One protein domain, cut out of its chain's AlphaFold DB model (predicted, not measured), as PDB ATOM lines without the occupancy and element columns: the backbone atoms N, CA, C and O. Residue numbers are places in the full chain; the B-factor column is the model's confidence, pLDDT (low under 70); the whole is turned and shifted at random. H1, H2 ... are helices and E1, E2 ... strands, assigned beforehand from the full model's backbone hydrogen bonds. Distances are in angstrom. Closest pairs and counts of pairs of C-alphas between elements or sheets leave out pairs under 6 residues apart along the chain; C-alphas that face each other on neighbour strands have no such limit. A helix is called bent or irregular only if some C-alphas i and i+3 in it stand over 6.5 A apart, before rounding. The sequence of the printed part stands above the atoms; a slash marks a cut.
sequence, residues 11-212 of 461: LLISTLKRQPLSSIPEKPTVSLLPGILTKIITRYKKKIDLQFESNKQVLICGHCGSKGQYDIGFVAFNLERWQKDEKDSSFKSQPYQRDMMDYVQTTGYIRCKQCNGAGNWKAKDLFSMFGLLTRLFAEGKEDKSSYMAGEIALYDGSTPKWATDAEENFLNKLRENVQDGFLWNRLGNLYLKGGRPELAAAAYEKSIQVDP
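Overview. This is residues 11 to 212 of the 461 residues of the protein "TPR repeat-containing protein" of Paenibacillus sp. GP183 (UniProt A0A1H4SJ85). The model has two lobes set end to end: one of helices, where H6, H7 and H8 fold back on one another side by side while H2 packs on H8 and H1 on H6, and one of two small three-stranded sheets, E2 E1 E5 and E4 E3 E6, with H5 standing up from the second. The long link of residues 107 to 120 leaves E4 and returns to E5, and at the far end of the strand lobe residues 87 to 94, of which 87 belongs to H3, stick out. The printed part has 202 residues, with eight named helices and six named strands in the order H1 H2 E1 E2 E3 H3 H4 E4 E5 H5 E6 H6 H7 H8. The sheet E2 E1 E5 is antiparallel, the sheet E4 E3 E6 is mixed, and the class is mixed, helices and strands. The whole is compact, with a radius of gyration of the C-alphas of 18.3 A and spans of 53 by 39 by 31 A.

Along the chain. In the first sheet, E1 takes residues 56 to 61 and is 15.0 A long, from C-alpha 56 at (238.025, 317.078, 332.377); E2 takes 67 to 71, 13.3 A, and E5 takes 121 to 123. The second sheet has E3 at residues 75 to 77, E4 at 104 to 106 and E6 at 147 to 149. Three helices lie along the chain between strands of these sheets: H3, residues 79 to 87, 12.5 A long, and H4, residues 100 to 103, come between E3 and E4, and H5, residues 129 to 136, 10.7 A long, comes between E5 and E6. H1 takes residues 11 to 17, from C-alpha 11 at (257.607, 312.961, 316.031). H2, residues 36 to 47, is 17.6 A long and irregular: C-alphas 43 and 46 are 8.2 A apart. H6, residues 163 to 176, is 20.5 A long, H7, residues 181 to 193, is 18.5 A, and H8, residues 197 to 210, is 19.8 A, ending with C-alpha 210 at (270.159, 325.750, 319.497).

Arrangement. E1 is the inner strand of its sheet. It forms a hairpin with E2, antiparallel at 139 degrees, with N 57 and O 70 at 2.8 A. E5 is antiparallel to E1 at 123 degrees, with N 60 and O 122 at 2.9 A. In the other sheet E3 is the inner strand: E4 is antiparallel to it at 158 degrees, with N 76 and O 105 at 2.9 A, and E6 is parallel to it at 22 degrees, with N 148 and O 75 at 2.9 A. H5 is on this sheet, over E6, at a height over the sheet of 10.1 A, and stands up from it at 47 degrees; its closest C-alphas to E6 are those of Leu 136 and Met 148, 6.2 A apart. H3, with residues 79 to 82, and H4, with residues 100 to 103, only graze the sheet. Thr 106 of E4 and Ala 163 of H6 have their C-alphas 6.6 A apart, the closest of the two elements. H6 and H7 form a helical hairpin and touch at a shallow tilt of 15 degrees, opposite ways, closest at the C-alphas of Phe 170 and Leu 187, 6.5 A. H7 and H8 form another at 9 degrees, opposite ways, closest at Gly 188 and Ala 200, C-alphas 4.0 A apart. H2 touches H8 at a shallow tilt of 26 degrees, opposite ways, with the C-alphas of Thr 38 and Ala 201 closest at 5.0 A. H1 touches H6, with residues 171 to 175 of H6 alone, at a steep tilt of 46 degrees, the same way; the closest C-alphas are those of Leu 12 and Leu 171, 6.6 A. H6 and H8 are apart. Every O i to N i+4 pair is within hydrogen-bond range in H1, H3, H6, H7 and H8, against 6 of 8 in H2 and 3 of 4 in H5; H4 is too short for such a pair.

Size, cuts and confidence. The two C-alphas farthest apart, those of Ile 36 and Ser 89, are 57.5 A from each other. The printed part has no cut. The long links are H1 to H2, H3 to H4, E4 to E5 and E6 to H6. The mean pLDDT of the printed part is 86.2, and it is under 70 in residues 89 to 99 and 124 to 145.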
ATOM      1  N   LEU A  11     256.883 311.975 316.817       96.00
ATOM      2  CA  LEU A  11     257.607 312.961 316.031       96.00
ATOM      3  C   LEU A  11     258.388 313.934 316.923       96.00
ATOM      4  O   LEU A  11     259.526 314.252 316.600       96.00
ATOM      5  N   LEU A  12     257.857 314.320 318.090       97.19
ATOM      6  CA  LEU A  12     258.590 315.156 319.048       97.19
ATOM      7  C   LEU A  12     259.894 314.480 319.482       97.19
ATOM      8  O   LEU A  12     260.953 315.101 319.460       97.19
ATOM      9  N   ILE A  13     259.830 313.201 319.868       96.50
ATOM     10  CA  ILE A  13     261.011 312.452 320.322       96.50
ATOM     11  C   ILE A  13     262.023 312.303 319.184       96.50
ATOM     12  O   ILE A  13     263.218 312.516 319.397       96.50
ATOM     13  N   SER A  14     261.541 311.973 317.983       95.69
ATOM     14  CA  SER A  14     262.353 311.879 316.765       95.69
ATOM     15  C   SER A  14     263.099 313.190 316.496       95.69
ATOM     16  O   SER A  14     264.323 313.172 316.348       95.69
ATOM     17  N   THR A  15     262.402 314.330 316.533       95.81
ATOM     18  CA  THR A  15     262.984 315.656 316.287       95.81
ATOM     19  C   THR A  15     263.959 316.071 317.396       95.81
ATOM     20  O   THR A  15     265.066 316.523 317.101       95.81
ATOM     21  N   LEU A  16     263.612 315.857 318.673       95.44
ATOM     22  CA  LEU A  16     264.482 316.175 319.814       95.44
ATOM     23  C   LEU A  16     265.801 315.387 319.783       95.44
ATOM     24  O   LEU A  16     266.860 315.946 320.070       95.44
ATOM     25  N   LYS A  17     265.746 314.096 319.425       93.44
ATOM     26  CA  LYS A  17     266.912 313.195 319.398       93.44
ATOM     27  C   LYS A  17     267.627 313.118 318.053       93.44
ATOM     28  O   LYS A  17     268.683 312.497 317.987       93.44
ATOM     29  N   ARG A  18     267.066 313.717 316.995       91.88
ATOM     30  CA  ARG A  18     267.533 313.573 315.602       91.88
ATOM     31  C   ARG A  18     267.633 312.105 315.172       91.88
ATOM     32  O   ARG A  18     268.625 311.676 314.591       91.88
ATOM     33  N   GLN A  19     266.603 311.329 315.492       93.25
ATOM     34  CA  GLN A  19     266.500 309.907 315.155       93.25
ATOM     35  C   GLN A  19     265.360 309.680 314.157       93.25
ATOM     36  O   GLN A  19     264.369 310.409 314.220       93.25
ATOM     37  N   PRO A  20     265.443 308.682 313.257       94.38
ATOM     38  CA  PRO A  20     264.357 308.389 312.331       94.38
ATOM     39  C   PRO A  20     263.082 308.006 313.087       94.38
ATOM     40  O   PRO A  20     263.144 307.269 314.073       94.38
ATOM     41  N   LEU A  21     261.919 308.457 312.604       94.31
ATOM     42  CA  LEU A  21     260.625 308.188 313.243       94.31
ATOM     43  C   LEU A  21     260.354 306.685 313.422       94.31
ATOM     44  O   LEU A  21     259.794 306.287 314.435       94.31
ATOM     45  N   SER A  22     260.827 305.851 312.490       95.62
ATOM     46  CA  SER A  22     260.726 304.385 312.553       95.62
ATOM     47  C   SER A  22     261.453 303.750 313.744       95.62
ATOM     48  O   SER A  22     261.156 302.613 314.097       95.62
ATOM     49  N   SER A  23     262.394 304.463 314.370       95.19
ATOM     50  CA  SER A  23     263.103 304.002 315.573       95.19
ATOM     51  C   SER A  23     262.405 304.390 316.882       95.19
ATOM     52  O   SER A  23     262.803 303.930 317.953       95.19
ATOM     53  N   ILE A  24     261.368 305.231 316.815       95.75
ATOM     54  CA  ILE A  24     260.624 305.694 317.986       95.75
ATOM     55  C   ILE A  24     259.381 304.811 318.177       95.75
ATOM     56  O   ILE A  24     258.624 304.616 317.227       95.75
ATOM     57  N   PRO A  25     259.114 304.301 319.396       93.19
ATOM     58  CA  PRO A  25     257.880 303.574 319.678       93.19
ATOM     59  C   PRO A  25     256.640 304.419 319.371       93.19
ATOM     60  O   PRO A  25     256.624 305.613 319.658       93.19
ATOM     61  N   GLU A  26     255.556 303.794 318.908       90.31
ATOM     62  CA  GLU A  26     254.287 304.490 318.620       90.31
ATOM     63  C   GLU A  26     253.686 305.205 319.842       90.31
ATOM     64  O   GLU A  26     252.942 306.176 319.711       90.31
ATOM     65  N   LYS A  27     254.004 304.725 321.051       91.19
ATOM     66  CA  LYS A  27     253.547 305.278 322.335       91.19
ATOM     67  C   LYS A  27     254.742 305.607 323.230       91.19
ATOM     68  O   LYS A  27     255.011 304.881 324.191       91.19
ATOM     69  N   PRO A  28     255.491 306.672 322.917       93.12
ATOM     70  CA  PRO A  28     256.632 307.058 323.715       93.12
ATOM     71  C   PRO A  28     256.174 307.568 325.082       93.12
ATOM     72  O   PRO A  28     255.077 308.107 325.250       93.12
ATOM     73  N   THR A  29     257.045 307.395 326.072       91.31
ATOM     74  CA  THR A  29     256.818 307.847 327.447       91.31
ATOM     75  C   THR A  29     257.840 308.910 327.829       91.31
ATOM     76  O   THR A  29     258.822 309.128 327.118       91.31
ATOM     77  N   VAL A  30     257.625 309.569 328.968       92.19
ATOM     78  CA  VAL A  30     258.495 310.648 329.465       92.19
ATOM     79  C   VAL A  30     259.956 310.224 329.650       92.19
ATOM     80  O   VAL A  30     260.836 311.073 329.597       92.19
ATOM     81  N   SER A  31     260.243 308.923 329.796       92.44
ATOM     82  CA  SER A  31     261.621 308.412 329.886       92.44
ATOM     83  C   SER A  31     262.432 308.622 328.605       92.44
ATOM     84  O   SER A  31     263.661 308.601 328.642       92.44
ATOM     85  N   LEU A  32     261.757 308.825 327.469       94.56
ATOM     86  CA  LEU A  32     262.399 309.107 326.194       94.56
ATOM     87  C   LEU A  32     262.699 310.595 325.993       94.56
ATOM     88  O   LEU A  32     263.395 310.903 325.029       94.56
ATOM     89  N   LEU A  33     262.225 311.501 326.852       95.75
ATOM     90  CA  LEU A  33     262.543 312.923 326.727       95.75
ATOM     91  C   LEU A  33     264.011 313.184 327.136       95.75
ATOM     92  O   LEU A  33     264.451 312.685 328.177       95.75
ATOM     93  N   PRO A  34     264.796 313.920 326.325       95.62
ATOM     94  CA  PRO A  34     266.142 314.348 326.696       95.62
ATOM     95  C   PRO A  34     266.100 315.556 327.643       95.62
ATOM     96  O   PRO A  34     265.037 316.111 327.891       95.62
ATOM     97  N   GLY A  35     267.267 315.978 328.128       95.38
ATOM     98  CA  GLY A  35     267.403 317.175 328.960       95.38
ATOM     99  C   GLY A  35     267.534 316.871 330.451       95.38
ATOM    100  O   GLY A  35     267.001 315.882 330.964       95.38
ATOM    101  N   ILE A  36     268.310 317.697 331.149       96.50
ATOM    102  CA  ILE A  36     268.497 317.586 332.602       96.50
ATOM    103  C   ILE A  36     267.330 318.276 333.309       96.50
ATOM    104  O   ILE A  36     266.748 317.693 334.225       96.50
ATOM    105  N   LEU A  37     266.935 319.466 332.846       97.50
ATOM    106  CA  LEU A  37     265.834 320.231 333.446       97.50
ATOM    107  C   LEU A  37     264.504 319.498 333.247       97.50
ATOM    108  O   LEU A  37     263.691 319.411 334.154       97.50
ATOM    109  N   THR A  38     264.332 318.834 332.115       97.25
ATOM    110  CA  THR A  38     263.191 317.991 331.773       97.25
ATOM    111  C   THR A  38     263.005 316.882 332.795       97.25
ATOM    112  O   THR A  38     261.883 316.621 333.229       97.25
ATOM    113  N   LYS A  39     264.093 316.233 333.228       97.00
ATOM    114  CA  LYS A  39     264.038 315.186 334.259       97.00
ATOM    115  C   LYS A  39     263.619 315.756 335.613       97.00
ATOM    116  O   LYS A  39     262.809 315.133 336.298       97.00
ATOM    117  N   ILE A  40     264.146 316.927 335.970       97.50
ATOM    118  CA  ILE A  40     263.790 317.657 337.195       97.50
ATOM    119  C   ILE A  40     262.297 318.011 337.177       97.50
ATOM    120  O   ILE A  40     261.543 317.589 338.053       97.50
ATOM    121  N   ILE A  41     261.841 318.677 336.116       97.69
ATOM    122  CA  ILE A  41     260.447 319.081 335.930       97.69
ATOM    123  C   ILE A  41     259.516 317.866 335.903       97.69
ATOM    124  O   ILE A  41     258.485 317.864 336.568       97.69
ATOM    125  N   THR A  42     259.892 316.778 335.228       95.81
ATOM    126  CA  THR A  42     259.099 315.537 335.213       95.81
ATOM    127  C   THR A  42     258.911 314.963 336.617       95.81
ATOM    128  O   THR A  42     257.817 314.494 336.946       95.81
ATOM    129  N   ARG A  43     259.961 314.994 337.448       96.19
ATOM    130  CA  ARG A  43     259.932 314.491 338.828       96.19
ATOM    131  C   ARG A  43     258.991 315.314 339.706       96.19
ATOM    132  O   ARG A  43     258.227 314.731 340.472       96.19
ATOM    133  N   TYR A  44     259.018 316.637 339.563       96.06
ATOM    134  CA  TYR A  44     258.294 317.563 340.436       96.06
ATOM    135  C   TYR A  44     257.046 318.187 339.810       96.06
ATOM    136  O   TYR A  44     256.446 319.073 340.407       96.06
ATOM    137  N   LYS A  45     256.577 317.681 338.664       92.31
ATOM    138  CA  LYS A  45     255.458 318.259 337.899       92.31
ATOM    139  C   LYS A  45     254.160 318.505 338.670       92.31
ATOM    140  O   LYS A  45     253.332 319.277 338.221       92.31
ATOM    141  N   LYS A  46     253.949 317.818 339.798       91.31
ATOM    142  CA  LYS A  46     252.773 318.017 340.659       91.31
ATOM    143  C   LYS A  46     252.824 319.322 341.467       91.31
ATOM    144  O   LYS A  46     251.779 319.726 341.952       91.31
ATOM    145  N   LYS A  47     254.009 319.920 341.639       93.81
ATOM    146  CA  LYS A  47     254.207 321.229 342.284       93.81
ATOM    147  C   LYS A  47     253.955 322.403 341.330       93.81
ATOM    148  O   LYS A  47     253.872 323.535 341.777       93.81
ATOM    149  N   ILE A  48     253.897 322.138 340.025       93.25
ATOM    150  CA  ILE A  48     253.790 323.174 338.999       93.25
ATOM    151  C   ILE A  48     252.332 323.589 338.882       93.25
ATOM    152  O   ILE A  48     251.474 322.767 338.545       93.25
ATOM    153  N   ASP A  49     252.079 324.871 339.118       88.75
ATOM    154  CA  ASP A  49     250.757 325.450 338.952       88.75
ATOM    155  C   ASP A  49     250.410 325.530 337.468       88.75
ATOM    156  O   ASP A  49     251.115 326.139 336.656       88.75
ATOM    157  N   LEU A  50     249.299 324.896 337.105       83.69
ATOM    158  CA  LEU A  50     248.777 324.958 335.748       83.69
ATOM    159  C   LEU A  50     248.173 326.338 335.485       83.69
ATOM    160  O   LEU A  50     247.512 326.919 336.344       83.69
ATOM    161  N   GLN A  51     248.369 326.840 334.263       81.19
ATOM    162  CA  GLN A  51     247.835 328.139 333.850       81.19
ATOM    163  C   GLN A  51     246.301 328.188 333.891       81.19
ATOM    164  O   GLN A  51     245.726 329.241 334.146       81.19
ATOM    165  N   PHE A  52     245.652 327.053 333.638       82.56
ATOM    166  CA  PHE A  52     244.203 326.917 333.634       82.56
ATOM    167  C   PHE A  52     243.785 325.808 334.589       82.56
ATOM    168  O   PHE A  52     244.518 324.832 334.783       82.56
ATOM    169  N   GLU A  53     242.593 325.946 335.159       81.69
ATOM    170  CA  GLU A  53     241.994 324.878 335.948       81.69
ATOM    171  C   GLU A  53     241.717 323.635 335.099       81.69
ATOM    172  O   GLU A  53     241.540 323.692 333.879       81.69
ATOM    173  N   SER A  54     241.701 322.481 335.765       84.12
ATOM    174  CA  SER A  54     241.492 321.202 335.098       84.12
ATOM    175  C   SER A  54     240.067 321.107 334.557       84.12
ATOM    176  O   SER A  54     239.101 321.102 335.320       84.12
ATOM    177  N   ASN A  55     239.933 320.942 333.244       85.31
ATOM    178  CA  ASN A  55     238.651 320.839 332.560       85.31
ATOM    179  C   ASN A  55     238.500 319.442 331.960       85.31
ATOM    180  O   ASN A  55     238.800 319.184 330.794       85.31
ATOM    181  N   LYS A  56     238.074 318.484 332.785       88.12
ATOM    182  CA  LYS A  56     238.025 317.078 332.377       88.12
ATOM    183  C   LYS A  56     236.731 316.740 331.656       88.12
ATOM    184  O   LYS A  56     235.667 316.719 332.265       88.12
ATOM    185  N   GLN A  57     236.853 316.328 330.402       86.44
ATOM    186  CA  GLN A  57     235.741 315.929 329.552       86.44
ATOM    187  C   GLN A  57     235.912 314.516 329.004       86.44
ATOM    188  O   GLN A  57     237.015 313.983 328.872       86.44
ATOM    189  N   VAL A  58     234.787 313.885 328.685       88.81
ATOM    190  CA  VAL A  58     234.762 312.556 328.077       88.81
ATOM    191  C   VAL A  58     234.757 312.698 326.559       88.81
ATOM    192  O   VAL A  58     233.787 313.184 325.980       88.81
ATOM    193  N   LEU A  59     235.821 312.216 325.920       88.69
ATOM    194  CA  LEU A  59     235.994 312.243 324.470       88.69
ATOM    195  C   LEU A  59     236.042 310.829 323.895       88.69
ATOM    196  O   LEU A  59     236.508 309.880 324.537       88.69
ATOM    197  N   ILE A  60     235.580 310.707 322.656       91.75
ATOM    198  CA  ILE A  60     235.688 309.501 321.842       91.75
ATOM    199  C   ILE A  60     236.748 309.763 320.776       91.75
ATOM    200  O   ILE A  60     236.667 310.736 320.024       91.75
ATOM    201  N   CYS A  61     237.760 308.901 320.721       93.31
ATOM    202  CA  CYS A  61     238.801 308.992 319.708       93.31
ATOM    203  C   CYS A  61     238.221 308.647 318.332       93.31
ATOM    204  O   CYS A  61     237.727 307.538 318.134       93.31
ATOM    205  N   GLY A  62     238.328 309.563 317.369       92.56
ATOM    206  CA  GLY A  62     237.872 309.339 315.997       92.56
ATOM    207  C   GLY A  62     238.707 308.319 315.217       92.56
ATOM    208  O   GLY A  62     238.240 307.818 314.202       92.56
ATOM    209  N   HIS A  63     239.906 307.973 315.703       93.38
ATOM    210  CA  HIS A  63     240.810 307.020 315.045       93.38
ATOM    211  C   HIS A  63     240.537 305.558 315.414       93.38
ATOM    212  O   HIS A  63     240.593 304.690 314.554       93.38
ATOM    213  N   CYS A  64     240.260 305.263 316.689       94.31
ATOM    214  CA  CYS A  64     240.068 303.884 317.170       94.31
ATOM    215  C   CYS A  64     238.739 303.646 317.900       94.31
ATOM    216  O   CYS A  64     238.511 302.556 318.417       94.31
ATOM    217  N   GLY A  65     237.887 304.667 318.022       93.88
ATOM    218  CA  GLY A  65     236.600 304.584 318.718       93.88
ATOM    219  C   GLY A  65     236.693 304.498 320.247       93.88
ATOM    220  O   GLY A  65     235.663 304.492 320.918       93.88
ATOM    221  N   SER A  66     237.896 304.453 320.835       93.00
ATOM    222  CA  SER A  66     238.037 304.330 322.288       93.00
ATOM    223  C   SER A  66     237.548 305.588 323.004       93.00
ATOM    224  O   SER A  66     237.928 306.708 322.645       93.00
ATOM    225  N   LYS A  67     236.774 305.391 324.067       92.25
ATOM    226  CA  LYS A  67     236.289 306.448 324.953       92.25
ATOM    227  C   LYS A  67     237.265 306.672 326.107       92.25
ATOM    228  O   LYS A  67     237.774 305.714 326.684       92.25
ATOM    229  N   GLY A  68     237.494 307.925 326.487       89.56
ATOM    230  CA  GLY A  68     238.319 308.256 327.646       89.56
ATOM    231  C   GLY A  68     238.008 309.632 328.218       89.56
ATOM    232  O   GLY A  68     237.436 310.478 327.541       89.56
ATOM    233  N   GLN A  69     238.386 309.844 329.477       91.00
ATOM    234  CA  GLN A  69     238.354 311.162 330.108       91.00
ATOM    235  C   GLN A  69     239.696 311.870 329.899       91.00
ATOM    236  O   GLN A  69     240.753 311.293 330.191       91.00
ATOM    237  N   TYR A  70     239.642 313.103 329.411       90.19
ATOM    238  CA  TYR A  70     240.783 313.930 329.041       90.19
ATOM    239  C   TYR A  70     240.602 315.341 329.574       90.19
ATOM    240  O   TYR A  70     239.479 315.820 329.667       90.19
ATOM    241  N   ASP A  71     241.705 315.986 329.927       90.12
ATOM    242  CA  ASP A  71     241.690 317.399 330.281       90.12
ATOM    243  C   ASP A  71     241.779 318.230 329.000       90.12
ATOM    244  O   ASP A  71     242.770 318.130 328.273       90.12
ATOM    245  N   ILE A  72     240.722 318.982 328.696       89.19
ATOM    246  CA  ILE A  72     240.672 319.868 327.529       89.19
ATOM    247  C   ILE A  72     241.243 321.254 327.836       89.19
ATOM    248  O   ILE A  72     241.420 322.051 326.919       89.19
ATOM    249  N   GLY A  73     241.590 321.530 329.095       89.50
ATOM    250  CA  GLY A  73     242.100 322.823 329.522       89.50
ATOM    251  C   GLY A  73     241.125 323.958 329.218       89.50
ATOM    252  O   GLY A  73     239.907 323.841 329.381       89.50
ATOM    253  N   PHE A  74     241.682 325.073 328.768       89.12
ATOM    254  CA  PHE A  74     240.923 326.264 328.441       89.12
ATOM    255  C   PHE A  74     240.214 326.125 327.097       89.12
ATOM    256  O   PHE A  74     240.776 325.581 326.145       89.12
ATOM    257  N   VAL A  75     238.990 326.641 327.024       88.69
ATOM    258  CA  VAL A  75     238.088 326.517 325.883       88.69
ATOM    259  C   VAL A  75     237.777 327.900 325.325       88.69
ATOM    260  O   VAL A  75     237.191 328.735 326.008       88.69
ATOM    261  N   ALA A  76     238.109 328.130 324.060       89.62
ATOM    262  CA  ALA A  76     237.648 329.305 323.333       89.62
ATOM    263  C   ALA A  76     236.501 328.914 322.400       89.62
ATOM    264  O   ALA A  76     236.589 327.916 321.682       89.62
ATOM    265  N   PHE A  77     235.420 329.688 322.432       87.69
ATOM    266  CA  PHE A  77     234.268 329.512 321.560       87.69
ATOM    267  C   PHE A  77     234.168 330.684 320.585       87.69
ATOM    268  O   PHE A  77     233.984 331.832 321.003       87.69
ATOM    269  N   ASN A  78     234.231 330.398 319.284       89.31
ATOM    270  CA  ASN A  78     234.074 331.407 318.245       89.31
ATOM    271  C   ASN A  78     232.590 331.778 318.075       89.31
ATOM    272  O   ASN A  78     231.893 331.312 317.167       89.31
ATOM    273  N   LEU A  79     232.120 332.636 318.983       84.44
ATOM    274  CA  LEU A  79     230.747 333.129 319.025       84.44
ATOM    275  C   LEU A  79     230.381 333.913 317.760       84.44
ATOM    276  O   LEU A  79     229.273 333.769 317.252       84.44
ATOM    277  N   GLU A  80     231.308 334.711 317.229       85.94
ATOM    278  CA  GLU A  80     231.057 335.524 316.038       85.94
ATOM    279  C   GLU A  80     230.785 334.667 314.804       85.94
ATOM    280  O   GLU A  80     229.832 334.920 314.063       85.94
ATOM    281  N   ARG A  81     231.612 333.641 314.573       87.44
ATOM    282  CA  ARG A  81     231.426 332.709 313.460       87.44
ATOM    283  C   ARG A  81     230.142 331.913 313.637       87.44
ATOM    284  O   ARG A  81     229.401 331.766 312.672       87.44
ATOM    285  N   TRP A  82     229.852 331.455 314.853       83.31
ATOM    286  CA  TRP A  82     228.608 330.746 315.141       83.31
ATOM    287  C   TRP A  82     227.372 331.606 314.831       83.31
ATOM    288  O   TRP A  82     226.489 331.158 314.108       83.31
ATOM    289  N   GLN A  83     227.340 332.868 315.273       83.44
ATOM    290  CA  GLN A  83     226.234 333.796 314.990       83.44
ATOM    291  C   GLN A  83     226.102 334.148 313.501       83.44
ATOM    292  O   GLN A  83     224.992 334.377 313.014       83.44
ATOM    293  N   LYS A  84     227.223 334.256 312.775       85.75
ATOM    294  CA  LYS A  84     227.218 334.484 311.320       85.75
ATOM    295  C   LYS A  84     226.618 333.287 310.594       85.75
ATOM    296  O   LYS A  84     225.717 333.476 309.780       85.75
ATOM    297  N   ASP A  85     227.076 332.087 310.938       83.44
ATOM    298  CA  ASP A  85     226.562 330.845 310.373       83.44
ATOM    299  C   ASP A  85     225.070 330.676 310.708       83.44
ATOM    300  O   ASP A  85     224.292 330.368 309.816       83.44
ATOM    301  N   GLU A  86     224.628 330.981 311.934       75.50
ATOM    302  CA  GLU A  86     223.219 330.880 312.354       75.50
ATOM    303  C   GLU A  86     222.256 331.741 311.514       75.50
ATOM    304  O   GLU A  86     221.105 331.363 311.259       75.50
ATOM    305  N   LYS A  87     222.725 332.909 311.063       76.81
ATOM    306  CA  LYS A  87     221.947 333.843 310.236       76.81
ATOM    307  C   LYS A  87     221.860 333.414 308.770       76.81
ATOM    308  O   LYS A  87     220.983 333.912 308.061       76.81
ATOM    309  N   ASP A  88     222.719 332.507 308.312       76.81
ATOM    310  CA  ASP A  88     222.689 331.986 306.948       76.81
ATOM    311  C   ASP A  88     221.496 331.029 306.761       76.81
ATOM    312  O   ASP A  88     221.295 330.065 307.497       76.81
ATOM    313  N   SER A  89     220.674 331.272 305.740       59.25
ATOM    314  CA  SER A  89     219.521 330.430 305.392       59.25
ATOM    315  C   SER A  89     219.869 328.954 305.122       59.25
ATOM    316  O   SER A  89     219.022 328.086 305.340       59.25
ATOM    317  N   SER A  90     221.108 328.654 304.715       62.09
ATOM    318  CA  SER A  90     221.620 327.285 304.541       62.09
ATOM    319  C   SER A  90     221.899 326.564 305.867       62.09
ATOM    320  O   SER A  90     221.878 325.337 305.929       62.09
ATOM    321  N   PHE A  91     222.098 327.306 306.957       56.22
ATOM    322  CA  PHE A  91     222.289 326.755 308.298       56.22
ATOM    323  C   PHE A  91     220.989 326.174 308.864       56.22
ATOM    324  O   PHE A  91     220.991 325.137 309.527       56.22
ATOM    325  N   LYS A  92     219.850 326.795 308.531       53.09
ATOM    326  CA  LYS A  92     218.515 326.361 308.979       53.09
ATOM    327  C   LYS A  92     218.027 325.075 308.309       53.09
ATOM    328  O   LYS A  92     217.151 324.414 308.860       53.09
ATOM    329  N   SER A  93     218.567 324.708 307.144       54.84
ATOM    330  CA  SER A  93     218.151 323.508 306.405       54.84
ATOM    331  C   SER A  93     218.902 322.236 306.816       54.84
ATOM    332  O   SER A  93     218.406 321.140 306.554       54.84
ATOM    333  N   GLN A  94     220.054 322.345 307.497       55.72
ATOM    334  CA  GLN A  94     220.849 321.200 307.982       55.72
ATOM    335  C   GLN A  94     221.352 321.347 309.440       55.72
ATOM    336  O   GLN A  94     222.528 321.094 309.719       55.72
ATOM    337  N   PRO A  95     220.486 321.684 310.416       50.25
ATOM    338  CA  PRO A  95     220.898 321.943 311.802       50.25
ATOM    339  C   PRO A  95     221.506 320.722 312.520       50.25
ATOM    340  O   PRO A  95     222.215 320.881 313.506       50.25
ATOM    341  N   TYR A  96     221.271 319.503 312.023       48.25
ATOM    342  CA  TYR A  96     221.791 318.256 312.605       48.25
ATOM    343  C   TYR A  96     223.190 317.857 312.104       48.25
ATOM    344  O   TYR A  96     223.747 316.882 312.605       48.25
ATOM    345  N   GLN A  97     223.744 318.547 311.099       49.09
ATOM    346  CA  GLN A  97     225.022 318.160 310.480       49.09
ATOM    347  C   GLN A  97     226.245 318.917 311.010       49.09
ATOM    348  O   GLN A  97     227.354 318.414 310.847       49.09
ATOM    349  N   ARG A  98     226.080 320.092 311.634       59.75
ATOM    350  CA  ARG A  98     227.208 320.879 312.164       59.75
ATOM    351  C   ARG A  98     227.340 320.681 313.672       59.75
ATOM    352  O   ARG A  98     226.420 320.988 314.424       59.75
ATOM    353  N   ASP A  99     228.480 320.141 314.097       68.56
ATOM    354  CA  ASP A  99     228.796 319.880 315.504       68.56
ATOM    355  C   ASP A  99     229.256 321.195 316.161       68.56
ATOM    356  O   ASP A  99     230.076 321.918 315.598       68.56
ATOM    357  N   MET A 100     228.767 321.520 317.366       72.12
ATOM    358  CA  MET A 100     229.223 322.698 318.126       72.12
ATOM    359  C   MET A 100     230.748 322.692 318.322       72.12
ATOM    360  O   MET A 100     231.370 323.750 318.419       72.12
ATOM    361  N   MET A 101     231.361 321.505 318.300       76.94
ATOM    362  CA  MET A 101     232.809 321.325 318.279       76.94
ATOM    363  C   MET A 101     233.513 322.075 317.139       76.94
ATOM    364  O   MET A 101     234.709 322.326 317.250       76.94
ATOM    365  N   ASP A 102     232.842 322.426 316.044       82.50
ATOM    366  CA  ASP A 102     233.440 323.146 314.909       82.50
ATOM    367  C   ASP A 102     233.761 324.614 315.213       82.50
ATOM    368  O   ASP A 102     234.560 325.232 314.507       82.50
ATOM    369  N   TYR A 103     233.190 325.145 316.295       86.44
ATOM    370  CA  TYR A 103     233.402 326.510 316.779       86.44
ATOM    371  C   TYR A 103     234.242 326.553 318.061       86.44
ATOM    372  O   TYR A 103     234.411 327.618 318.649       86.44
ATOM    373  N   VAL A 104     234.747 325.404 318.517       87.06
ATOM    374  CA  VAL A 104     235.476 325.262 319.779       87.06
ATOM    375  C   VAL A 104     236.958 325.039 319.515       87.06
ATOM    376  O   VAL A 104     237.326 324.135 318.768       87.06
ATOM    377  N   GLN A 105     237.804 325.796 320.208       91.75
ATOM    378  CA  GLN A 105     239.238 325.545 320.332       91.75
ATOM    379  C   GLN A 105     239.585 325.211 321.779       91.75
ATOM    380  O   GLN A 105     238.932 325.688 322.709       91.75
ATOM    381  N   THR A 106     240.621 324.399 321.976       91.19
ATOM    382  CA  THR A 106     241.044 323.996 323.323       91.19
ATOM    383  C   THR A 106     242.559 324.041 323.491       91.19
ATOM    384  O   THR A 106     243.303 323.753 322.549       91.19
ATOM    385  N   THR A 107     243.032 324.386 324.692       92.62
ATOM    386  CA  THR A 107     244.474 324.396 324.991       92.62
ATOM    387  C   THR A 107     245.001 323.042 325.444       92.62
ATOM    388  O   THR A 107     246.202 322.811 325.340       92.62
ATOM    389  N   GLY A 108     244.140 322.143 325.932       92.25
ATOM    390  CA  GLY A 108     244.539 320.844 326.465       92.25
ATOM    391  C   GLY A 108     245.357 320.020 325.472       92.25
ATOM    392  O   GLY A 108     244.985 319.848 324.308       92.25
ATOM    393  N   TYR A 109     246.477 319.463 325.935       94.31
ATOM    394  CA  TYR A 109     247.273 318.544 325.130       94.31
ATOM    395  C   TYR A 109     246.707 317.122 325.217       94.31
ATOM    396  O   TYR A 109     246.938 316.396 326.191       94.31
ATOM    397  N   ILE A 110     245.967 316.707 324.186       92.94
ATOM    398  CA  ILE A 110     245.178 315.472 324.224       92.94
ATOM    399  C   ILE A 110     245.585 314.506 323.117       92.94
ATOM    400  O   ILE A 110     245.308 314.720 321.938       92.94
ATOM    401  N   ARG A 111     246.139 313.362 323.524       94.50
ATOM    402  CA  ARG A 111     246.365 312.200 322.656       94.50
ATOM    403  C   ARG A 111     245.642 310.981 323.213       94.50
ATOM    404  O   ARG A 111     245.546 310.798 324.428       94.50
ATOM    405  N   CYS A 112     245.121 310.140 322.326       93.88
ATOM    406  CA  CYS A 112     244.351 308.961 322.695       93.88
ATOM    407  C   CYS A 112     245.157 307.989 323.555       93.88
ATOM    408  O   CYS A 112     246.212 307.512 323.146       93.88
ATOM    409  N   LYS A 113     244.619 307.620 324.724       90.94
ATOM    410  CA  LYS A 113     245.261 306.650 325.631       90.94
ATOM    411  C   LYS A 113     245.436 305.272 324.975       90.94
ATOM    412  O   LYS A 113     246.368 304.552 325.318       90.94
ATOM    413  N   GLN A 114     244.572 304.921 324.015       91.19
ATOM    414  CA  GLN A 114     244.590 303.620 323.342       91.19
ATOM    415  C   GLN A 114     245.436 303.590 322.068       91.19
ATOM    416  O   GLN A 114     246.148 302.613 321.873       91.19
ATOM    417  N   CYS A 115     245.388 304.598 321.193       92.94
ATOM    418  CA  CYS A 115     246.121 304.576 319.914       92.94
ATOM    419  C   CYS A 115     247.144 305.708 319.742       92.94
ATOM    420  O   CYS A 115     247.816 305.746 318.725       92.94
ATOM    421  N   ASN A 116     247.260 306.637 320.698       93.56
ATOM    422  CA  ASN A 116     248.084 307.854 320.604       93.56
ATOM    423  C   ASN A 116     247.734 308.806 319.436       93.56
ATOM    424  O   ASN A 116     248.451 309.775 319.176       93.56
ATOM    425  N   GLY A 117     246.609 308.569 318.754       93.19
ATOM    426  CA  GLY A 117     246.055 309.489 317.766       93.19
ATOM    427  C   GLY A 117     245.576 310.793 318.406       93.19
ATOM    428  O   GLY A 117     245.160 310.809 319.567       93.19
ATOM    429  N   ALA A 118     245.626 311.877 317.637       93.31
ATOM    430  CA  ALA A 118     245.249 313.225 318.054       93.31
ATOM    431  C   ALA A 118     244.460 313.945 316.941       93.31
ATOM    432  O   ALA A 118     244.257 313.367 315.870       93.31
ATOM    433  N   GLY A 119     243.958 315.153 317.208       89.62
ATOM    434  CA  GLY A 119     243.258 316.010 316.232       89.62
ATOM    435  C   GLY A 119     241.839 315.576 315.818       89.62
ATOM    436  O   GLY A 119     241.010 316.408 315.464       89.62
ATOM    437  N   ASN A 120     241.506 314.285 315.919       91.31
ATOM    438  CA  ASN A 120     240.190 313.744 315.563       91.31
ATOM    439  C   ASN A 120     239.442 313.249 316.810       91.31
ATOM    440  O   ASN A 120     239.602 312.101 317.244       91.31
ATOM    441  N   TRP A 121     238.633 314.133 317.391       90.06
ATOM    442  CA  TRP A 121     237.897 313.897 318.632       90.06
ATOM    443  C   TRP A 121     236.410 314.164 318.451       90.06
ATOM    444  O   TRP A 121     236.023 315.187 317.891       90.06
ATOM    445  N   LYS A 122     235.586 313.262 318.990       87.31
ATOM    446  CA  LYS A 122     234.136 313.438 319.093       87.31
ATOM    447  C   LYS A 122     233.745 313.657 320.546       87.31
ATOM    448  O   LYS A 122     234.199 312.932 321.438       87.31
ATOM    449  N   ALA A 123     232.886 314.638 320.771       77.38
ATOM    450  CA  ALA A 123     232.254 314.865 322.055       77.38
ATOM    451  C   ALA A 123     231.065 313.920 322.233       77.38
ATOM    452  O   ALA A 123     230.293 313.724 321.300       77.38
ATOM    453  N   LYS A 124     230.896 313.341 323.428       66.56
ATOM    454  CA  LYS A 124     229.651 312.623 323.743       66.56
ATOM    455  C   LYS A 124     228.547 313.596 324.173       66.56
ATOM    456  O   LYS A 124     227.444 313.511 323.663       66.56
ATOM    457  N   ASP A 125     228.884 314.497 325.096       65.69
ATOM    458  CA  ASP A 125     227.926 315.347 325.817       65.69
ATOM    459  C   ASP A 125     228.495 316.766 326.091       65.69
ATOM    460  O   ASP A 125     227.993 317.455 326.974       65.69
ATOM    461  N   LEU A 126     229.587 317.195 325.424       53.75
ATOM    462  CA  LEU A 126     230.464 318.268 325.952       53.75
ATOM    463  C   LEU A 126     229.777 319.616 326.200       53.75
ATOM    464  O   LEU A 126     230.254 320.391 327.024       53.75
ATOM    465  N   PHE A 127     228.676 319.894 325.518       56.09
ATOM    466  CA  PHE A 127     227.985 321.162 325.622       56.09
ATOM    467  C   PHE A 127     226.492 320.906 325.446       56.09
ATOM    468  O   PHE A 127     225.995 320.880 324.322       56.09
ATOM    469  N   SER A 128     225.723 320.776 326.537       55.19
ATOM    470  CA  SER A 128     224.371 321.321 326.397       55.19
ATOM    471  C   SER A 128     224.600 322.796 326.066       55.19
ATOM    472  O   SER A 128     225.353 323.470 326.774       55.19
ATOM    473  N   MET A 129     224.063 323.262 324.936       54.66
ATOM    474  CA  MET A 129     224.219 324.643 324.461       54.66
ATOM    475  C   MET A 129     224.041 325.633 325.624       54.66
ATOM    476  O   MET A 129     224.829 326.555 325.805       54.66
ATOM    477  N   PHE A 130     223.074 325.334 326.493       55.62
ATOM    478  CA  PHE A 130     222.806 326.052 327.726       55.62
ATOM    479  C   PHE A 130     224.003 326.078 328.691       55.62
ATOM    480  O   PHE A 130     224.447 327.151 329.058       55.62
ATOM    481  N   GLY A 131     224.602 324.940 329.054       63.59
ATOM    482  CA  GLY A 131     225.709 324.891 330.018       63.59
ATOM    483  C   GLY A 131     227.013 325.556 329.553       63.59
ATOM    484  O   GLY A 131     227.806 325.974 330.397       63.59
ATOM    485  N   LEU A 132     227.260 325.656 328.242       65.88
ATOM    486  CA  LEU A 132     228.385 326.436 327.709       65.88
ATOM    487  C   LEU A 132     228.074 327.929 327.721       65.88
ATOM    488  O   LEU A 132     228.851 328.708 328.263       65.88
ATOM    489  N   LEU A 133     226.926 328.316 327.156       64.50
ATOM    490  CA  LEU A 133     226.522 329.716 327.066       64.50
ATOM    491  C   LEU A 133     226.323 330.316 328.461       64.50
ATOM    492  O   LEU A 133     226.814 331.405 328.716       64.50
ATOM    493  N   THR A 134     225.720 329.591 329.407       64.31
ATOM    494  CA  THR A 134     225.604 330.040 330.802       64.31
ATOM    495  C   THR A 134     226.969 330.296 331.432       64.31
ATOM    496  O   THR A 134     227.089 331.255 332.174       64.31
ATOM    497  N   ARG A 135     228.007 329.499 331.138       68.06
ATOM    498  CA  ARG A 135     229.367 329.748 331.655       68.06
ATOM    499  C   ARG A 135     230.073 330.897 330.939       68.06
ATOM    500  O   ARG A 135     230.826 331.615 331.580       68.06
ATOM    501  N   LEU A 136     229.822 331.080 329.642       66.31
ATOM    502  CA  LEU A 136     230.353 332.204 328.860       66.31
ATOM    503  C   LEU A 136     229.725 333.546 329.266       66.31
ATOM    504  O   LEU A 136     230.408 334.563 329.240       66.31
ATOM    505  N   PHE A 137     228.443 333.540 329.641       63.34
ATOM    506  CA  PHE A 137     227.676 334.721 330.050       63.34
ATOM    507  C   PHE A 137     227.504 334.847 331.570       63.34
ATOM    508  O   PHE A 137     226.831 335.768 332.031       63.34
ATOM    509  N   ALA A 138     228.086 333.941 332.361       60.44
ATOM    510  CA  ALA A 138     228.171 334.103 333.805       60.44
ATOM    511  C   ALA A 138     229.163 335.235 334.096       60.44
ATOM    512  O   ALA A 138     230.368 335.025 334.221       60.44
ATOM    513  N   GLU A 139     228.644 336.458 334.167       44.47
ATOM    514  CA  GLU A 139     229.373 337.630 334.636       44.47
ATOM    515  C   GLU A 139     229.745 337.427 336.111       44.47
ATOM    516  O   GLU A 139     228.924 337.589 337.013       44.47
ATOM    517  N   GLY A 140     230.989 337.025 336.371       44.59
ATOM    518  CA  GLY A 140     231.432 336.764 337.735       44.59
ATOM    519  C   GLY A 140     232.897 336.371 337.839       44.59
ATOM    520  O   GLY A 140     233.207 335.194 337.937       44.59
ATOM    521  N   LYS A 141     233.775 337.379 337.814       43.25
ATOM    522  CA  LYS A 141     235.116 337.441 338.430       43.25
ATOM    523  C   LYS A 141     235.708 336.117 338.960       43.25
ATOM    524  O   LYS A 141     235.761 335.919 340.168       43.25
ATOM    525  N   GLU A 142     236.287 335.302 338.086       46.22
ATOM    526  CA  GLU A 142     237.379 334.402 338.467       46.22
ATOM    527  C   GLU A 142     238.465 334.467 337.390       46.22
ATOM    528  O   GLU A 142     238.225 334.155 336.225       46.22
ATOM    529  N   ASP A 143     239.673 334.874 337.788       51.06
ATOM    530  CA  ASP A 143     240.862 335.108 336.942       51.06
ATOM    531  C   ASP A 143     241.394 333.828 336.245       51.06
ATOM    532  O   ASP A 143     242.417 333.839 335.564       51.06
ATOM    533  N   LYS A 144     240.702 332.691 336.423       53.28
ATOM    534  CA  LYS A 144     241.044 331.355 335.907       53.28
ATOM    535  C   LYS A 144     239.890 330.666 335.170       53.28
ATOM    536  O   LYS A 144     239.907 329.439 335.024       53.28
ATOM    537  N   SER A 145     238.882 331.415 334.715       63.44
ATOM    538  CA  SER A 145     237.750 330.821 334.000       63.44
ATOM    539  C   SER A 145     238.245 329.961 332.826       63.44
ATOM    540  O   SER A 145     239.069 330.371 332.010       63.44
ATOM    541  N   SER A 146     237.777 328.714 332.739       71.81
ATOM    542  CA  SER A 146     238.226 327.778 331.693       71.81
ATOM    543  C   SER A 146     237.604 328.062 330.316       71.81
ATOM    544  O   SER A 146     237.666 327.198 329.443       71.81
ATOM    545  N   TYR A 147     236.962 329.220 330.129       81.50
ATOM    546  CA  TYR A 147     236.125 329.529 328.971       81.50
ATOM    547  C   TYR A 147     236.255 330.994 328.542       81.50
ATOM    548  O   TYR A 147     236.201 331.891 329.381       81.50
ATOM    549  N   MET A 148     236.324 331.243 327.232       85.94
ATOM    550  CA  MET A 148     236.153 332.581 326.653       85.94
ATOM    551  C   MET A 148     235.364 332.560 325.347       85.94
ATOM    552  O   MET A 148     235.376 331.571 324.610       85.94
ATOM    553  N   ALA A 149     234.739 333.693 325.028       84.00
ATOM    554  CA  ALA A 149     234.286 333.989 323.678       84.00
ATOM    555  C   ALA A 149     235.454 334.585 322.875       84.00
ATOM    556  O   ALA A 149     236.089 335.539 323.324       84.00
ATOM    557  N   GLY A 150     235.745 334.018 321.708       87.31
ATOM    558  CA  GLY A 150     236.830 334.458 320.833       87.31
ATOM    559  C   GLY A 150     237.584 333.293 320.206       87.31
ATOM    560  O   GLY A 150     237.112 332.155 320.209       87.31
ATOM    561  N   GLU A 151     238.768 333.594 319.680       90.25
ATOM    562  CA  GLU A 151     239.656 332.614 319.061       90.25
ATOM    563  C   GLU A 151     241.042 332.630 319.702       90.25
ATOM    564  O   GLU A 151     241.573 333.666 320.103       90.25
ATOM    565  N   ILE A 152     241.650 331.451 319.759       91.12
ATOM    566  CA  ILE A 152     243.052 331.266 320.101       91.12
ATOM    567  C   ILE A 152     243.838 331.292 318.793       91.12
ATOM    568  O   ILE A 152     243.740 330.369 317.979       91.12
ATOM    569  N   ALA A 153     244.645 332.334 318.622       93.56
ATOM    570  CA  ALA A 153     245.611 332.444 317.539       93.56
ATOM    571  C   ALA A 153     247.031 332.143 318.040       93.56
ATOM    572  O   ALA A 153     247.411 332.493 319.162       93.56
ATOM    573  N   LEU A 154     247.823 331.481 317.201       92.88
ATOM    574  CA  LEU A 154     249.257 331.299 317.406       92.88
ATOM    575  C   LEU A 154     250.039 332.511 316.885       92.88
ATOM    576  O   LEU A 154     249.493 333.416 316.258       92.88
ATOM    577  N   TYR A 155     251.354 332.507 317.114       90.12
ATOM    578  CA  TYR A 155     252.242 333.602 316.708       90.12
ATOM    579  C   TYR A 155     252.259 333.849 315.187       90.12
ATOM    580  O   TYR A 155     252.606 334.943 314.756       90.12
ATOM    581  N   ASP A 156     251.936 332.834 314.381       89.75
ATOM    582  CA  ASP A 156     251.885 332.908 312.917       89.75
ATOM    583  C   ASP A 156     250.476 333.225 312.387       89.75
ATOM    584  O   ASP A 156     250.236 333.140 311.185       89.75
ATOM    585  N   GLY A 157     249.540 333.566 313.279       92.31
ATOM    586  CA  GLY A 157     248.147 333.857 312.951       92.31
ATOM    587  C   GLY A 157     247.278 332.620 312.722       92.31
ATOM    588  O   GLY A 157     246.079 332.767 312.500       92.31
ATOM    589  N   SER A 158     247.831 331.403 312.788       93.12
ATOM    590  CA  SER A 158     247.023 330.190 312.656       93.12
ATOM    591  C   SER A 158     246.129 329.964 313.879       93.12
ATOM    592  O   SER A 158     246.508 330.264 315.014       93.12
ATOM    593  N   THR A 159     244.937 329.409 313.652       93.25
ATOM    594  CA  THR A 159     243.907 329.174 314.676       93.25
ATOM    595  C   THR A 159     243.593 327.674 314.795       93.25
ATOM    596  O   THR A 159     242.552 327.193 314.346       93.25
ATOM    597  N   PRO A 160     244.512 326.868 315.362       92.56
ATOM    598  CA  PRO A 160     244.331 325.424 315.477       92.56
ATOM    599  C   PRO A 160     243.140 325.094 316.381       92.56
ATOM    600  O   PRO A 160     242.925 325.732 317.412       92.56
ATOM    601  N   LYS A 161     242.382 324.056 316.018       89.69
ATOM    602  CA  LYS A 161     241.285 323.542 316.847       89.69
ATOM    603  C   LYS A 161     241.818 322.879 318.116       89.69
ATOM    604  O   LYS A 161     241.356 323.165 319.223       89.69
ATOM    605  N   TRP A 162     242.813 322.009 317.954       92.31
ATOM    606  CA  TRP A 162     243.462 321.303 319.054       92.31
ATOM    607  C   TRP A 162     244.909 321.746 319.218       92.31
ATOM    608  O   TRP A 162     245.634 321.913 318.237       92.31
ATOM    609  N   ALA A 163     245.386 321.811 320.464       93.75
ATOM    610  CA  ALA A 163     246.806 322.029 320.736       93.75
ATOM    611  C   ALA A 163     247.706 320.981 320.054       93.75
ATOM    612  O   ALA A 163     248.828 321.278 319.668       93.75
ATOM    613  N   THR A 164     247.219 319.759 319.833       95.31
ATOM    614  CA  THR A 164     247.970 318.740 319.088       95.31
ATOM    615  C   THR A 164     248.082 319.030 317.594       95.31
ATOM    616  O   THR A 164     249.066 318.626 316.991       95.31
ATOM    617  N   ASP A 165     247.133 319.748 316.991       94.88
ATOM    618  CA  ASP A 165     247.243 320.145 315.578       94.88
ATOM    619  C   ASP A 165     248.333 321.215 315.421       94.88
ATOM    620  O   ASP A 165     249.138 321.180 314.489       94.88
ATOM    621  N   ALA A 166     248.403 322.131 316.393       95.62
ATOM    622  CA  ALA A 166     249.480 323.110 316.509       95.62
ATOM    623  C   ALA A 166     250.850 322.440 316.703       95.62
ATOM    624  O   ALA A 166     251.825 322.838 316.069       95.62
ATOM    625  N   GLU A 167     250.917 321.405 317.551       97.12
ATOM    626  CA  GLU A 167     252.130 320.608 317.763       97.12
ATOM    627  C   GLU A 167     252.621 320.005 316.444       97.12
ATOM    628  O   GLU A 167     253.792 320.170 316.114       97.12
ATOM    629  N   GLU A 168     251.751 319.328 315.684       94.75
ATOM    630  CA  GLU A 168     252.138 318.719 314.404       94.75
ATOM    631  C   GLU A 168     252.673 319.778 313.429       94.75
ATOM    632  O   GLU A 168     253.705 319.568 312.792       94.75
ATOM    633  N   ASN A 169     252.032 320.951 313.353       94.62
ATOM    634  CA  ASN A 169     252.503 322.054 312.513       94.62
ATOM    635  C   ASN A 169     253.905 322.536 312.934       94.62
ATOM    636  O   ASN A 169     254.817 322.594 312.105       94.62
ATOM    637  N   PHE A 170     254.127 322.803 314.226       96.88
ATOM    638  CA  PHE A 170     255.452 323.191 314.720       96.88
ATOM    639  C   PHE A 170     256.510 322.120 314.472       96.88
ATOM    640  O   PHE A 170     257.607 322.445 314.023       96.88
ATOM    641  N   LEU A 171     256.197 320.847 314.715       96.62
ATOM    642  CA  LEU A 171     257.132 319.749 314.483       96.62
ATOM    643  C   LEU A 171     257.456 319.561 312.997       96.62
ATOM    644  O   LEU A 171     258.585 319.200 312.669       96.62
ATOM    645  N   ASN A 172     256.513 319.838 312.095       94.12
ATOM    646  CA  ASN A 172     256.765 319.843 310.655       94.12
ATOM    647  C   ASN A 172     257.752 320.946 310.266       94.12
ATOM    648  O   ASN A 172     258.768 320.641 309.646       94.12
ATOM    649  N   LYS A 173     257.531 322.186 310.720       94.81
ATOM    650  CA  LYS A 173     258.470 323.297 310.485       94.81
ATOM    651  C   LYS A 173     259.854 323.015 311.086       94.81
ATOM    652  O   LYS A 173     260.879 323.247 310.455       94.81
ATOM    653  N   LEU A 174     259.899 322.438 312.287       95.12
ATOM    654  CA  LEU A 174     261.148 322.067 312.957       95.12
ATOM    655  C   LEU A 174     261.887 320.908 312.275       95.12
ATOM    656  O   LEU A 174     263.094 320.785 312.459       95.12
ATOM    657  N   ARG A 175     261.217 320.062 311.481       89.19
ATOM    658  CA  ARG A 175     261.906 319.072 310.635       89.19
ATOM    659  C   ARG A 175     262.665 319.729 309.486       89.19
ATOM    660  O   ARG A 175     263.715 319.220 309.106       89.19
ATOM    661  N   GLU A 176     262.143 320.830 308.954       88.88
ATOM    662  CA  GLU A 176     262.784 321.603 307.887       88.88
ATOM    663  C   GLU A 176     263.947 322.440 308.438       88.88
ATOM    664  O   GLU A 176     265.021 322.469 307.841       88.88
ATOM    665  N   ASN A 177     263.770 323.056 309.615       88.75
ATOM    666  CA  ASN A 177     264.816 323.803 310.311       88.75
ATOM    667  C   ASN A 177     264.884 323.464 311.811       88.75
ATOM    668  O   ASN A 177     264.278 324.115 312.662       88.75
ATOM    669  N   VAL A 178     265.701 322.464 312.155       86.69
ATOM    670  CA  VAL A 178     265.854 321.964 313.539       86.69
ATOM    671  C   VAL A 178     266.541 322.979 314.469       86.69
ATOM    672  O   VAL A 178     266.496 322.817 315.691       86.69
ATOM    673  N   GLN A 179     267.197 324.002 313.912       91.00
ATOM    674  CA  GLN A 179     267.984 324.991 314.658       91.00
ATOM    675  C   GLN A 179     267.198 326.270 314.982       91.00
ATOM    676  O   GLN A 179     267.776 327.248 315.446       91.00
ATOM    677  N   ASP A 180     265.883 326.277 314.766       94.12
ATOM    678  CA  ASP A 180     265.043 327.424 315.092       94.12
ATOM    679  C   ASP A 180     264.662 327.434 316.584       94.12
ATOM    680  O   ASP A 180     263.673 326.832 317.018       94.12
ATOM    681  N   GLY A 181     265.470 328.127 317.391       95.69
ATOM    682  CA  GLY A 181     265.230 328.277 318.828       95.69
ATOM    683  C   GLY A 181     263.901 328.957 319.161       95.69
ATOM    684  O   GLY A 181     263.285 328.626 320.177       95.69
ATOM    685  N   PHE A 182     263.410 329.841 318.291       95.69
ATOM    686  CA  PHE A 182     262.137 330.527 318.485       95.69
ATOM    687  C   PHE A 182     260.963 329.562 318.320       95.69
ATOM    688  O   PHE A 182     260.080 329.516 319.177       95.69
ATOM    689  N   LEU A 183     260.975 328.719 317.284       96.50
ATOM    690  CA  LEU A 183     259.956 327.679 317.108       96.50
ATOM    691  C   LEU A 183     259.927 326.691 318.277       96.50
ATOM    692  O   LEU A 183     258.847 326.353 318.766       96.50
ATOM    693  N   TRP A 184     261.094 326.275 318.779       98.19
ATOM    694  CA  TRP A 184     261.171 325.439 319.980       98.19
ATOM    695  C   TRP A 184     260.558 326.123 321.208       98.19
ATOM    696  O   TRP A 184     259.832 325.479 321.965       98.19
ATOM    697  N   ASN A 185     260.777 327.431 321.385       98.25
ATOM    698  CA  ASN A 185     260.125 328.197 322.447       98.25
ATOM    699  C   ASN A 185     258.596 328.203 322.292       98.25
ATOM    700  O   ASN A 185     257.872 327.938 323.253       98.25
ATOM    701  N   ARG A 186     258.089 328.477 321.084       97.75
ATOM    702  CA  ARG A 186     256.642 328.518 320.821       97.75
ATOM    703  C   ARG A 186     255.984 327.154 321.034       97.75
ATOM    704  O   ARG A 186     254.899 327.094 321.615       97.75
ATOM    705  N   LEU A 187     256.670 326.069 320.677       98.25
ATOM    706  CA  LEU A 187     256.256 324.704 320.998       98.25
ATOM    707  C   LEU A 187     256.248 324.446 322.519       98.25
ATOM    708  O   LEU A 187     255.305 323.852 323.036       98.25
ATOM    709  N   GLY A 188     257.241 324.948 323.256       98.19
ATOM    710  CA  GLY A 188     257.251 324.889 324.719       98.19
ATOM    711  C   GLY A 188     256.057 325.609 325.354       98.19
ATOM    712  O   GLY A 188     255.377 325.039 326.208       98.19
ATOM    713  N   ASN A 189     255.729 326.812 324.870       97.12
ATOM    714  CA  ASN A 189     254.570 327.582 325.338       97.12
ATOM    715  C   ASN A 189     253.250 326.844 325.088       97.12
ATOM    716  O   ASN A 189     252.366 326.848 325.944       97.12
ATOM    717  N   LEU A 190     253.124 326.191 323.930       96.56
ATOM    718  CA  LEU A 190     251.975 325.350 323.597       96.56
ATOM    719  C   LEU A 190     251.824 324.194 324.597       96.56
ATOM    720  O   LEU A 190     250.731 323.970 325.115       96.56
ATOM    721  N   TYR A 191     252.914 323.492 324.919       97.44
ATOM    722  CA  TYR A 191     252.888 322.411 325.907       97.44
ATOM    723  C   TYR A 191     252.549 322.894 327.313       97.44
ATOM    724  O   TYR A 191     251.785 322.230 328.014       97.44
ATOM    725  N   LEU A 192     253.091 324.042 327.723       95.75
ATOM    726  CA  LEU A 192     252.823 324.603 329.039       95.75
ATOM    727  C   LEU A 192     251.342 324.988 329.180       95.75
ATOM    728  O   LEU A 192     250.692 324.569 330.137       95.75
ATOM    729  N   LYS A 193     250.780 325.670 328.171       92.94
ATOM    730  CA  LYS A 193     249.339 325.977 328.075       92.94
ATOM    731  C   LYS A 193     248.457 324.727 328.036       92.94
ATOM    732  O   LYS A 193     247.325 324.762 328.516       92.94
ATOM    733  N   GLY A 194     248.972 323.634 327.475       93.12
ATOM    734  CA  GLY A 194     248.308 322.332 327.430       93.12
ATOM    735  C   GLY A 194     248.517 321.447 328.654       93.12
ATOM    736  O   GLY A 194     248.152 320.271 328.608       93.12
ATOM    737  N   GLY A 195     249.103 321.980 329.731       92.06
ATOM    738  CA  GLY A 195     249.271 321.280 331.003       92.06
ATOM    739  C   GLY A 195     250.338 320.183 330.986       92.06
ATOM    740  O   GLY A 195     250.246 319.211 331.735       92.06
ATOM    741  N   ARG A 196     251.344 320.309 330.112       94.75
ATOM    742  CA  ARG A 196     252.451 319.353 329.946       94.75
ATOM    743  C   ARG A 196     253.803 320.019 330.218       94.75
ATOM    744  O   ARG A 196     254.604 320.165 329.290       94.75
ATOM    745  N   PRO A 197     254.096 320.412 331.472       96.69
ATOM    746  CA  PRO A 197     255.341 321.104 331.802       96.69
ATOM    747  C   PRO A 197     256.588 320.269 331.486       96.69
ATOM    748  O   PRO A 197     257.620 320.828 331.136       96.69
ATOM    749  N   GLU A 198     256.504 318.936 331.522       96.31
ATOM    750  CA  GLU A 198     257.619 318.072 331.129       96.31
ATOM    751  C   GLU A 198     257.965 318.172 329.636       96.31
ATOM    752  O   GLU A 198     259.138 318.133 329.274       96.31
ATOM    753  N   LEU A 199     256.964 318.329 328.763       97.81
ATOM    754  CA  LEU A 199     257.193 318.523 327.330       97.81
ATOM    755  C   LEU A 199     257.670 319.949 327.056       97.81
ATOM    756  O   LEU A 199     258.559 320.153 326.230       97.81
ATOM    757  N   ALA A 200     257.125 320.918 327.798       98.31
ATOM    758  CA  ALA A 200     257.549 322.309 327.736       98.31
ATOM    759  C   ALA A 200     259.036 322.454 328.089       98.31
ATOM    760  O   ALA A 200     259.789 323.030 327.312       98.31
ATOM    761  N   ALA A 201     259.480 321.849 329.197       98.38
ATOM    762  CA  ALA A 201     260.880 321.856 329.616       98.38
ATOM    763  C   ALA A 201     261.817 321.267 328.550       98.38
ATOM    764  O   ALA A 201     262.840 321.876 328.251       98.38
ATOM    765  N   ALA A 202     261.439 320.151 327.915       98.38
ATOM    766  CA  ALA A 202     262.231 319.550 326.840       98.38
ATOM    767  C   ALA A 202     262.355 320.477 325.622       98.38
ATOM    768  O   ALA A 202     263.434 320.600 325.040       98.38
ATOM    769  N   ALA A 203     261.265 321.153 325.248       98.56
ATOM    770  CA  ALA A 203     261.265 322.111 324.148       98.56
ATOM    771  C   ALA A 203     262.072 323.378 324.483       98.56
ATOM    772  O   ALA A 203     262.863 323.824 323.656       98.56
ATOM    773  N   TYR A 204     261.951 323.926 325.697       98.75
ATOM    774  CA  TYR A 204     262.738 325.087 326.121       98.75
ATOM    775  C   TYR A 204     264.228 324.769 326.278       98.75
ATOM    776  O   TYR A 204     265.058 325.564 325.850       98.75
ATOM    777  N   GLU A 205     264.591 323.601 326.818       98.31
ATOM    778  CA  GLU A 205     265.990 323.151 326.841       98.31
ATOM    779  C   GLU A 205     266.546 323.030 325.424       98.31
ATOM    780  O   GLU A 205     267.668 323.456 325.153       98.31
ATOM    781  N   LYS A 206     265.755 322.484 324.493       98.06
ATOM    782  CA  LYS A 206     266.176 322.404 323.097       98.06
ATOM    783  C   LYS A 206     266.325 323.788 322.468       98.06
ATOM    784  O   LYS A 206     267.288 324.009 321.742       98.06
ATOM    785  N   SER A 207     265.413 324.703 322.783       98.38
ATOM    786  CA  SER A 207     265.432 326.097 322.344       98.38
ATOM    787  C   SER A 207     266.744 326.793 322.721       98.38
ATOM    788  O   SER A 207     267.430 327.279 321.827       98.38
ATOM    789  N   ILE A 208     267.157 326.737 323.992       96.94
ATOM    790  CA  ILE A 208     268.418 327.354 324.446       96.94
ATOM    791  C   ILE A 208     269.667 326.591 323.983       96.94
ATOM    792  O   ILE A 208     270.742 327.168 323.872       96.94
ATOM    793  N   GLN A 209     269.548 325.291 323.689       96.25
ATOM    794  CA  GLN A 209     270.654 324.518 323.121       96.25
ATOM    795  C   GLN A 209     270.984 324.969 321.690       96.25
ATOM    796  O   GLN A 209     272.147 324.922 321.294       96.25
ATOM    797  N   VAL A 210     269.970 325.327 320.897       95.75
ATOM    798  CA  VAL A 210     270.159 325.750 319.497       95.75
ATOM    799  C   VAL A 210     270.333 327.262 319.360       95.75
ATOM    800  O   VAL A 210     271.044 327.707 318.465       95.75
ATOM    801  N   ASP A 211     269.729 328.036 320.262       94.94
ATOM    802  CA  ASP A 211     269.863 329.486 320.363       94.94
ATOM    803  C   ASP A 211     269.997 329.882 321.842       94.94
ATOM    804  O   ASP A 211     268.988 330.119 322.514       94.94
ATOM    805  N   PRO A 212     271.231 329.971 322.370       93.62
ATOM    806  CA  PRO A 212     271.463 330.391 323.749       93.62
ATOM    807  C   PRO A 212     270.863 331.764 324.069       93.62
ATOM    808  O   PRO A 212     270.468 332.001 325.201       93.62
TER     809      PRO A 212